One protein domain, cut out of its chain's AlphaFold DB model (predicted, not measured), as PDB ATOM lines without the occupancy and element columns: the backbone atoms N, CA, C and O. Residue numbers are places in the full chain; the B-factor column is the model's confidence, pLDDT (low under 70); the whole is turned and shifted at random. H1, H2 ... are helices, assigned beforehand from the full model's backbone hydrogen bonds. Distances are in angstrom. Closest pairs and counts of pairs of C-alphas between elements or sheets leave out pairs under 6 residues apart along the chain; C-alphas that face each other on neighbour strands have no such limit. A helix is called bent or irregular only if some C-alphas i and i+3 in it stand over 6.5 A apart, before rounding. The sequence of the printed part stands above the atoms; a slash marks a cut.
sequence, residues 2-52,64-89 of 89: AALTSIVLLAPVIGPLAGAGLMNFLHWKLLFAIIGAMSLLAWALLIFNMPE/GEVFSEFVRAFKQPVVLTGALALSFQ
ATOM      1  N   ALA A   2      64.856  74.173  18.416       80.62
ATOM      2  CA  ALA A   2      65.253  72.887  19.017       80.62
ATOM      3  C   ALA A   2      66.655  72.863  19.669       80.62
ATOM      4  O   ALA A   2      66.815  72.353  20.772       80.62
ATOM      5  N   ALA A   3      67.665  73.467  19.032       87.19
ATOM      6  CA  ALA A   3      69.024  73.486  19.585       87.19
ATOM      7  C   ALA A   3      69.115  74.249  20.921       87.19
ATOM      8  O   ALA A   3      69.740  73.769  21.861       87.19
ATOM      9  N   LEU A   4      68.447  75.404  21.035       90.38
ATOM     10  CA  LEU A   4      68.438  76.196  22.270       90.38
ATOM     11  C   LEU A   4      67.744  75.442  23.404       90.38
ATOM     12  O   LEU A   4      68.273  75.385  24.508       90.38
ATOM     13  N   THR A   5      66.601  74.810  23.126       91.75
ATOM     14  CA  THR A   5      65.889  74.007  24.129       91.75
ATOM     15  C   THR A   5      66.727  72.827  24.611       91.75
ATOM     16  O   THR A   5      66.784  72.580  25.812       91.75
ATOM     17  N   SER A   6      67.440  72.142  23.712       91.75
ATOM     18  CA  SER A   6      68.342  71.050  24.094       91.75
ATOM     19  C   SER A   6      69.481  71.534  24.993       91.75
ATOM     20  O   SER A   6      69.773  70.893  25.997       91.75
ATOM     21  N   ILE A   7      70.090  72.681  24.679       91.75
ATOM     22  CA  ILE A   7      71.162  73.263  25.503       91.75
ATOM     23  C   ILE A   7      70.635  73.636  26.895       91.75
ATOM     24  O   ILE A   7      71.263  73.292  27.894       91.75
ATOM     25  N   VAL A   8      69.473  74.292  26.972       92.62
ATOM     26  CA  VAL A   8      68.861  74.713  28.245       92.62
ATOM     27  C   VAL A   8      68.521  73.515  29.133       92.62
ATOM     28  O   VAL A   8      68.741  73.583  30.338       92.62
ATOM     29  N   LEU A   9      68.048  72.407  28.557       92.50
ATOM     30  CA  LEU A   9      67.753  71.179  29.304       92.50
ATOM     31  C   LEU A   9      69.014  70.484  29.833       92.50
ATOM     32  O   LEU A   9      68.988  69.894  30.911       92.50
ATOM     33  N   LEU A  10      70.119  70.551  29.090       92.25
ATOM     34  CA  LEU A  10      71.382  69.921  29.481       92.25
ATOM     35  C   LEU A  10      72.169  70.750  30.505       92.25
ATOM     36  O   LEU A  10      72.852  70.184  31.362       92.25
ATOM     37  N   ALA A  11      72.062  72.078  30.446       91.69
ATOM     38  CA  ALA A  11      72.781  73.000  31.320       91.69
ATOM     39  C   ALA A  11      72.677  72.681  32.831       91.69
ATOM     40  O   ALA A  11      73.728  72.616  33.472       91.69
ATOM     41  N   PRO A  12      71.491  72.431  33.428       93.12
ATOM     42  CA  PRO A  12      71.380  72.145  34.861       93.12
ATOM     43  C   PRO A  12      71.961  70.786  35.276       93.12
ATOM     44  O   PRO A  12      72.249  70.600  36.452       93.12
ATOM     45  N   VAL A  13      72.164  69.846  34.346       93.56
ATOM     46  CA  VAL A  13      72.818  68.556  34.632       93.56
ATOM     47  C   VAL A  13      74.334  68.694  34.515       93.56
ATOM     48  O   VAL A  13      75.082  68.273  35.399       93.56
ATOM     49  N   ILE A  14      74.799  69.321  33.433       90.62
ATOM     50  CA  ILE A  14      76.227  69.469  33.147       90.62
ATOM     51  C   ILE A  14      76.874  70.466  34.115       90.62
ATOM     52  O   ILE A  14      77.984  70.222  34.573       90.62
ATOM     53  N   GLY A  15      76.188  71.558  34.460       88.19
ATOM     54  CA  GLY A  15      76.719  72.630  35.307       88.19
ATOM     55  C   GLY A  15      77.236  72.149  36.670       88.19
ATOM     56  O   GLY A  15      78.406  72.382  36.968       88.19
ATOM     57  N   PRO A  16      76.430  71.449  37.491       90.50
ATOM     58  CA  PRO A  16      76.869  70.934  38.785       90.50
ATOM     59  C   PRO A  16      77.932  69.839  38.676       90.50
ATOM     60  O   PRO A  16      78.884  69.853  39.448       90.50
ATOM     61  N   LEU A  17      77.812  68.913  37.715       88.81
ATOM     62  CA  LEU A  17      78.778  67.823  37.533       88.81
ATOM     63  C   LEU A  17      80.144  68.345  37.079       88.81
ATOM     64  O   LEU A  17      81.168  68.008  37.671       88.81
ATOM     65  N   ALA A  18      80.156  69.202  36.057       86.94
ATOM     66  CA  ALA A  18      81.369  69.840  35.570       86.94
ATOM     67  C   ALA A  18      81.931  70.805  36.618       86.94
ATOM     68  O   ALA A  18      83.127  70.785  36.870       86.94
ATOM     69  N   GLY A  19      81.084  71.600  37.275       85.94
ATOM     70  CA  GLY A  19      81.490  72.523  38.331       85.94
ATOM     71  C   GLY A  19      82.133  71.803  39.514       85.94
ATOM     72  O   GLY A  19      83.252  72.138  39.887       85.94
ATOM     73  N   ALA A  20      81.481  70.773  40.057       87.19
ATOM     74  CA  ALA A  20      82.028  69.968  41.147       87.19
ATOM     75  C   ALA A  20      83.296  69.222  40.714       87.19
ATOM     76  O   ALA A  20      84.300  69.257  41.424       87.19
ATOM     77  N   GLY A  21      83.289  68.591  39.536       85.38
ATOM     78  CA  GLY A  21      84.452  67.886  38.995       85.38
ATOM     79  C   GLY A  21      85.659  68.806  38.818       85.38
ATOM     80  O   GLY A  21      86.759  68.470  39.244       85.38
ATOM     81  N   LEU A  22      85.452  70.002  38.266       82.81
ATOM     82  CA  LEU A  22      86.525  70.962  38.043       82.81
ATOM     83  C   LEU A  22      87.024  71.577  39.357       82.81
ATOM     84  O   LEU A  22      88.228  71.744  39.517       82.81
ATOM     85  N   MET A  23      86.137  71.844  40.323       83.38
ATOM     86  CA  MET A  23      86.502  72.420  41.627       83.38
ATOM     87  C   MET A  23      87.399  71.495  42.469       83.38
ATOM     88  O   MET A  23      88.148  71.977  43.316       83.38
ATOM     89  N   ASN A  24      87.359  70.177  42.229       79.56
ATOM     90  CA  ASN A  24      88.252  69.214  42.888       79.56
ATOM     91  C   ASN A  24      89.723  69.368  42.459       79.56
ATOM     92  O   ASN A  24      90.620  69.003  43.214       79.56
ATOM     93  N   PHE A  25      89.976  69.909  41.265       72.88
ATOM     94  CA  PHE A  25      91.326  70.040  40.702       72.88
ATOM     95  C   PHE A  25      91.762  71.496  40.501       72.88
ATOM     96  O   PHE A  25      92.955  71.788  40.459       72.88
ATOM     97  N   LEU A  26      90.812  72.419  40.354       75.00
ATOM     98  CA  LEU A  26      91.042  73.796  39.933       75.00
ATOM     99  C   LEU A  26      90.381  74.777  40.903       75.00
ATOM    100  O   LEU A  26      89.290  74.553  41.415       75.00
ATOM    101  N   HIS A  27      91.039  75.915  41.131       82.31
ATOM    102  CA  HIS A  27      90.463  77.004  41.916       82.31
ATOM    103  C   HIS A  27      89.257  77.626  41.202       82.31
ATOM    104  O   HIS A  27      89.260  77.805  39.982       82.31
ATOM    105  N   TRP A  28      88.282  78.084  41.988       83.44
ATOM    106  CA  TRP A  28      87.060  78.756  41.529       83.44
ATOM    107  C   TRP A  28      87.299  79.888  40.517       83.44
ATOM    108  O   TRP A  28      86.509  80.081  39.597       83.44
ATOM    109  N   LYS A  29      88.421  80.613  40.629       87.94
ATOM    110  CA  LYS A  29      88.796  81.685  39.691       87.94
ATOM    111  C   LYS A  29      88.903  81.197  38.245       87.94
ATOM    112  O   LYS A  29      88.616  81.965  37.331       87.94
ATOM    113  N   LEU A  30      89.316  79.948  38.022       86.62
ATOM    114  CA  LEU A  30      89.480  79.419  36.670       86.62
ATOM    115  C   LEU A  30      88.134  79.091  36.012       86.62
ATOM    116  O   LEU A  30      87.999  79.277  34.808       86.62
ATOM    117  N   LEU A  31      87.113  78.708  36.792       87.31
ATOM    118  CA  LEU A  31      85.741  78.572  36.284       87.31
ATOM    119  C   LEU A  31      85.248  79.898  35.697       87.31
ATOM    120  O   LEU A  31      84.762  79.939  34.568       87.31
ATOM    121  N   PHE A  32      85.453  80.999  36.425       89.81
ATOM    122  CA  PHE A  32      85.118  82.334  35.927       89.81
ATOM    123  C   PHE A  32      85.957  82.737  34.715       89.81
ATOM    124  O   PHE A  32      85.425  83.359  33.799       89.81
ATOM    125  N   ALA A  33      87.237  82.362  34.672       92.81
ATOM    126  CA  ALA A  33      88.080  82.619  33.508       92.81
ATOM    127  C   ALA A  33      87.559  81.899  32.250       92.81
ATOM    128  O   ALA A  33      87.510  82.509  31.185       92.81
ATOM    129  N   ILE A  34      87.113  80.642  32.373       91.25
ATOM    130  CA  ILE A  34      86.532  79.871  31.259       91.25
ATOM    131  C   ILE A  34      85.223  80.510  30.788       91.25
ATOM    132  O   ILE A  34      85.061  80.743  29.591       91.25
ATOM    133  N   ILE A  35      84.317  80.844  31.715       92.31
ATOM    134  CA  ILE A  35      83.054  81.519  31.377       92.31
ATOM    135  C   ILE A  35      83.346  82.845  30.668       92.31
ATOM    136  O   ILE A  35      82.802  83.093  29.597       92.31
ATOM    137  N   GLY A  36      84.254  83.658  31.212       95.38
ATOM    138  CA  GLY A  36      84.651  84.933  30.616       95.38
ATOM    139  C   GLY A  36      85.231  84.777  29.209       95.38
ATOM    140  O   GLY A  36      84.839  85.509  28.303       95.38
ATOM    141  N   ALA A  37      86.109  83.794  28.996       96.69
ATOM    142  CA  ALA A  37      86.668  83.505  27.677       96.69
ATOM    143  C   ALA A  37      85.583  83.090  26.668       96.69
ATOM    144  O   ALA A  37      85.555  83.597  25.545       96.69
ATOM    145  N   MET A  38      84.648  82.223  27.073       95.56
ATOM    146  CA  MET A  38      83.516  81.826  26.230       95.56
ATOM    147  C   MET A  38      82.572  82.999  25.934       95.56
ATOM    148  O   MET A  38      82.103  83.132  24.804       95.56
ATOM    149  N   SER A  39      82.316  83.875  26.910       95.56
ATOM    150  CA  SER A  39      81.504  85.082  26.718       95.56
ATOM    151  C   SER A  39      82.155  86.067  25.750       95.56
ATOM    152  O   SER A  39      81.463  86.608  24.890       95.56
ATOM    153  N   LEU A  40      83.474  86.271  25.836       96.88
ATOM    154  CA  LEU A  40      84.209  87.108  24.882       96.88
ATOM    155  C   LEU A  40      84.144  86.537  23.463       96.88
ATOM    156  O   LEU A  40      83.936  87.289  22.511       96.88
ATOM    157  N   LEU A  41      84.262  85.216  23.323       96.31
ATOM    158  CA  LEU A  41      84.110  84.550  22.032       96.31
ATOM    159  C   LEU A  41      82.696  84.745  21.463       96.31
ATOM    160  O   LEU A  41      82.550  85.100  20.294       96.31
ATOM    161  N   ALA A  42      81.661  84.558  22.284       94.06
ATOM    162  CA  ALA A  42      80.273  84.780  21.882       94.06
ATOM    163  C   ALA A  42      80.020  86.239  21.475       94.06
ATOM    164  O   ALA A  42      79.359  86.492  20.471       94.06
ATOM    165  N   TRP A  43      80.581  87.195  22.217       95.44
ATOM    166  CA  TRP A  43      80.489  88.619  21.904       95.44
ATOM    167  C   TRP A  43      81.142  88.953  20.559       95.44
ATOM    168  O   TRP A  43      80.515  89.602  19.722       95.44
ATOM    169  N   ALA A  44      82.353  88.447  20.315       95.00
ATOM    170  CA  ALA A  44      83.033  88.616  19.034       95.00
ATOM    171  C   ALA A  44      82.203  88.025  17.882       95.00
ATOM    172  O   ALA A  44      81.954  88.703  16.888       95.00
ATOM    173  N   LEU A  45      81.708  86.792  18.036       93.38
ATOM    174  CA  LEU A  45      80.846  86.140  17.045       93.38
ATOM    175  C   LEU A  45      79.586  86.956  16.741       93.38
ATOM    176  O   LEU A  45      79.181  87.043  15.585       93.38
ATOM    177  N   LEU A  46      78.977  87.560  17.760       93.06
ATOM    178  CA  LEU A  46      77.763  88.352  17.597       93.06
ATOM    179  C   LEU A  46      78.038  89.632  16.799       93.06
ATOM    180  O   LEU A  46      77.282  89.931  15.881       93.06
ATOM    181  N   ILE A  47      79.152  90.323  17.065       91.19
ATOM    182  CA  ILE A  47      79.566  91.511  16.297       91.19
ATOM    183  C   ILE A  47      79.782  91.180  14.818       91.19
ATOM    184  O   ILE A  47      79.381  91.955  13.953       91.19
ATOM    185  N   PHE A  48      80.420  90.050  14.514       90.50
ATOM    186  CA  PHE A  48      80.739  89.703  13.128       90.50
ATOM    187  C   PHE A  48      79.567  89.088  12.360       90.50
ATOM    188  O   PHE A  48      79.514  89.227  11.141       90.50
ATOM    189  N   ASN A  49      78.658  88.384  13.041       88.69
ATOM    190  CA  ASN A  49      77.702  87.495  12.380       88.69
ATOM    191  C   ASN A  49      76.229  87.879  12.583       88.69
ATOM    192  O   ASN A  49      75.371  87.306  11.915       88.69
ATOM    193  N   MET A  50      75.899  88.799  13.498       89.56
ATOM    194  CA  MET A  50      74.512  89.211  13.726       89.56
ATOM    195  C   MET A  50      74.170  90.444  12.872       89.56
ATOM    196  O   MET A  50      74.631  91.541  13.189       89.56
ATOM    197  N   PRO A  51      73.369  90.304  11.797       83.12
ATOM    198  CA  PRO A  51      72.940  91.446  11.000       83.12
ATOM    199  C   PRO A  51      71.914  92.295  11.759       83.12
ATOM    200  O   PRO A  51      71.111  91.783  12.543       83.12
ATOM    201  N   GLU A  52      71.904  93.596  11.480       82.75
ATOM    202  CA  GLU A  52      70.921  94.531  12.025       82.75
ATOM    203  C   GLU A  52      69.518  94.172  11.504       82.75
ATOM    204  O   GLU A  52      69.224  94.307  10.316       82.75
ATOM    205  N   GLY A  64      55.357 104.787  28.676       82.12
ATOM    206  CA  GLY A  64      53.979 104.679  29.164       82.12
ATOM    207  C   GLY A  64      53.120 103.683  28.375       82.12
ATOM    208  O   GLY A  64      52.320 102.967  28.972       82.12
ATOM    209  N   GLU A  65      53.316 103.583  27.057       79.31
ATOM    210  CA  GLU A  65      52.594 102.613  26.220       79.31
ATOM    211  C   GLU A  65      53.132 101.200  26.437       79.31
ATOM    212  O   GLU A  65      52.347 100.278  26.631       79.31
ATOM    213  N   VAL A  66      54.457 101.031  26.517       83.25
ATOM    214  CA  VAL A  66      55.081  99.726  26.806       83.25
ATOM    215  C   VAL A  66      54.626  99.187  28.164       83.25
ATOM    216  O   VAL A  66      54.290  98.010  28.277       83.25
ATOM    217  N   PHE A  67      54.562 100.042  29.191       83.81
ATOM    218  CA  PHE A  67      54.081  99.639  30.512       83.81
ATOM    219  C   PHE A  67      52.587  99.289  30.503       83.81
ATOM    220  O   PHE A  67      52.191  98.283  31.089       83.81
ATOM    221  N   SER A  68      51.757 100.078  29.810       82.50
ATOM    222  CA  SER A  68      50.325  99.781  29.668       82.50
ATOM    223  C   SER A  68      50.089  98.443  28.962       82.50
ATOM    224  O   SER A  68      49.293  97.632  29.437       82.50
ATOM    225  N   GLU A  69      50.839  98.164  27.894       83.25
ATOM    226  CA  GLU A  69      50.790  96.894  27.163       83.25
ATOM    227  C   GLU A  69      51.304  95.718  28.008       83.25
ATOM    228  O   GLU A  69      50.694  94.650  28.008       83.25
ATOM    229  N   PHE A  70      52.349  95.915  28.816       83.75
ATOM    230  CA  PHE A  70      52.825  94.900  29.760       83.75
ATOM    231  C   PHE A  70      51.765  94.565  30.821       83.75
ATOM    232  O   PHE A  70      51.450  93.396  31.048       83.75
ATOM    233  N   VAL A  71      51.145  95.584  31.428       83.00
ATOM    234  CA  VAL A  71      50.043  95.406  32.391       83.00
ATOM    235  C   VAL A  71      48.837  94.743  31.723       83.00
ATOM    236  O   VAL A  71      48.162  93.918  32.339       83.00
ATOM    237  N   ARG A  72      48.559  95.064  30.457       83.38
ATOM    238  CA  ARG A  72      47.483  94.439  29.684       83.38
ATOM    239  C   ARG A  72      47.763  92.964  29.399       83.38
ATOM    240  O   ARG A  72      46.848  92.159  29.561       83.38
ATOM    241  N   ALA A  73      48.997  92.603  29.051       80.81
ATOM    242  CA  ALA A  73      49.419  91.211  28.895       80.81
ATOM    243  C   ALA A  73      49.261  90.431  30.210       80.81
ATOM    244  O   ALA A  73      48.718  89.330  30.213       80.81
ATOM    245  N   PHE A  74      49.611  91.044  31.345       78.00
ATOM    246  CA  PHE A  74      49.375  90.470  32.674       78.00
ATOM    247  C   PHE A  74      47.896  90.338  33.045       78.00
ATOM    248  O   PHE A  74      47.566  89.513  33.882       78.00
ATOM    249  N   LYS A  75      46.987  91.122  32.456       77.94
ATOM    250  CA  LYS A  75      45.537  90.990  32.689       77.94
ATOM    251  C   LYS A  75      44.885  89.902  31.837       77.94
ATOM    252  O   LYS A  75      43.716  89.591  32.057       77.94
ATOM    253  N   GLN A  76      45.591  89.334  30.859       80.62
ATOM    254  CA  GLN A  76      45.034  88.263  30.042       80.62
ATOM    255  C   GLN A  76      45.026  86.945  30.831       80.62
ATOM    256  O   GLN A  76      46.087  86.482  31.256       80.62
ATOM    257  N   PRO A  77      43.858  86.293  30.988       70.12
ATOM    258  CA  PRO A  77      43.739  85.077  31.787       70.12
ATOM    259  C   PRO A  77      44.603  83.942  31.230       70.12
ATOM    260  O   PRO A  77      45.179  83.196  32.000       70.12
ATOM    261  N   VAL A  78      44.792  83.859  29.910       75.75
ATOM    262  CA  VAL A  78      45.654  82.844  29.276       75.75
ATOM    263  C   VAL A  78      47.128  83.006  29.676       75.75
ATOM    264  O   VAL A  78      47.806  82.015  29.935       75.75
ATOM    265  N   VAL A  79      47.618  84.247  29.774       76.75
ATOM    266  CA  VAL A  79      48.999  84.544  30.192       76.75
ATOM    267  C   VAL A  79      49.166  84.279  31.687       76.75
ATOM    268  O   VAL A  79      50.134  83.639  32.089       76.75
ATOM    269  N   LEU A  80      48.194  84.704  32.500       77.62
ATOM    270  CA  LEU A  80      48.172  84.445  33.940       77.62
ATOM    271  C   LEU A  80      48.125  82.954  34.252       77.62
ATOM    272  O   LEU A  80      48.935  82.488  35.037       77.62
ATOM    273  N   THR A  81      47.214  82.192  33.645       79.25
ATOM    274  CA  THR A  81      47.091  80.750  33.892       79.25
ATOM    275  C   THR A  81      48.339  80.003  33.428       79.25
ATOM    276  O   THR A  81      48.799  79.118  34.143       79.25
ATOM    277  N   GLY A  82      48.935  80.385  32.293       78.25
ATOM    278  CA  GLY A  82      50.199  79.807  31.828       78.25
ATOM    279  C   GLY A  82      51.381  80.115  32.754       78.25
ATOM    280  O   GLY A  82      52.122  79.210  33.124       78.25
ATOM    281  N   ALA A  83      51.534  81.372  33.178       81.62
ATOM    282  CA  ALA A  83      52.592  81.776  34.105       81.62
ATOM    283  C   ALA A  83      52.402  81.164  35.503       81.62
ATOM    284  O   ALA A  83      53.364  80.682  36.096       81.62
ATOM    285  N   LEU A  84      51.161  81.129  36.003       80.19
ATOM    286  CA  LEU A  84      50.823  80.519  37.286       80.19
ATOM    287  C   LEU A  84      51.085  79.011  37.271       80.19
ATOM    288  O   LEU A  84      51.674  78.497  38.218       80.19
ATOM    289  N   ALA A  85      50.722  78.309  36.195       82.06
ATOM    290  CA  ALA A  85      51.004  76.882  36.057       82.06
ATOM    291  C   ALA A  85      52.511  76.579  36.128       82.06
ATOM    292  O   ALA A  85      52.905  75.628  36.794       82.06
ATOM    293  N   LEU A  86      53.349  77.421  35.516       75.94
ATOM    294  CA  LEU A  86      54.808  77.290  35.583       75.94
ATOM    295  C   LEU A  86      55.379  77.587  36.976       75.94
ATOM    296  O   LEU A  86      56.399  77.019  37.334       75.94
ATOM    297  N   SER A  87      54.747  78.459  37.768       73.06
ATOM    298  CA  SER A  87      55.202  78.753  39.137       73.06
ATOM    299  C   SER A  87      54.843  77.682  40.172       73.06
ATOM    300  O   SER A  87      55.425  77.678  41.253       73.06
ATOM    301  N   PHE A  88      53.902  76.788  39.862       67.00
ATOM    302  CA  PHE A  88      53.554  75.647  40.719       67.00
ATOM    303  C   PHE A  88      54.319  74.356  40.362       67.00
ATOM    304  O   PHE A  88      54.037  73.317  40.961       67.00
ATOM    305  N   GLN A  89      55.259  74.408  39.408       51.28
ATOM    306  CA  GLN A  89      56.034  73.267  38.906       51.28
ATOM    307  C   GLN A  89      57.514  73.385  39.276       51.28
ATOM    308  O   GLN A  89      58.102  72.338  39.628       51.28
TER     309      GLN A  89
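What this domain is: This is residues 2 to 52 and 64 to 89 of the 89 residues of the protein "Multidrug transporter" of Klebsiella pneumoniae (UniProt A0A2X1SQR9). Two separate helical corners stand with an empty gap between them: H2 and the bent helix H1 make an open V joined at residues 24 to 27, while the shorter H3 and H4 make an L. The arm H1a turns away from H1b at the bend, and no helix clearly touches another. The 77 printed residues hold four named helices, H1, H2, H3 and H4 in chain order, and no named strand; the class is all helix. The whole is extended, with a radius of gyration of the C-alphas of 19.5 A and spans of 51 by 38 by 26 A.

How they stand to each other: Begin at H2, residues 28 to 49, and look back to H1, residues 2 to 23, assigned as one helix by its hydrogen bonds but bent, with C-alphas 9 and 12 at 6.7 A. Its arms H1a, residues 2 to 9, and H1b, residues 12 to 23, stand at a steep tilt of 56 degrees. H1b and H2 are close but not clearly touching; their closest C-alphas, of Gly 19 and Leu 31, are 7.7 A apart. They run opposite ways at a steep tilt of 51 degrees. H3, residues 64 to 74, is apart from H2. H3 and H4, residues 77 to 87, are close but not clearly touching, their closest C-alphas being Phe 74 and Leu 80 at 6.3 A. They are only just about perpendicular, at 71 degrees. Every O i to N i+4 pair is within hydrogen-bond range in H1a, H2, H3 and H4; in H1b, 6 of 8 are.

Where its parts are: Find C-alpha 28 at (87.060, 78.756, 41.529); from there H2 runs 31.8 A to Asn 49. H1a begins at C-alpha 2, (65.253, 72.887, 19.017), and is 10.7 A long; H1b is 16.6 A. H3 is 15.3 A long, and H4 runs 15.0 A to C-alpha 87 at (55.202, 78.753, 39.137).

The domain as a whole: The farthest C-alphas, of Phe 25 and Glu 65, are 52.6 A apart. Residues 53 to 63 are not printed, and C-alphas 52 and 64 are 26.1 A apart across this cut. The links H1 to H2 and H3 to H4 are tight. Confidence is low, under 70, at residues 88 to 89.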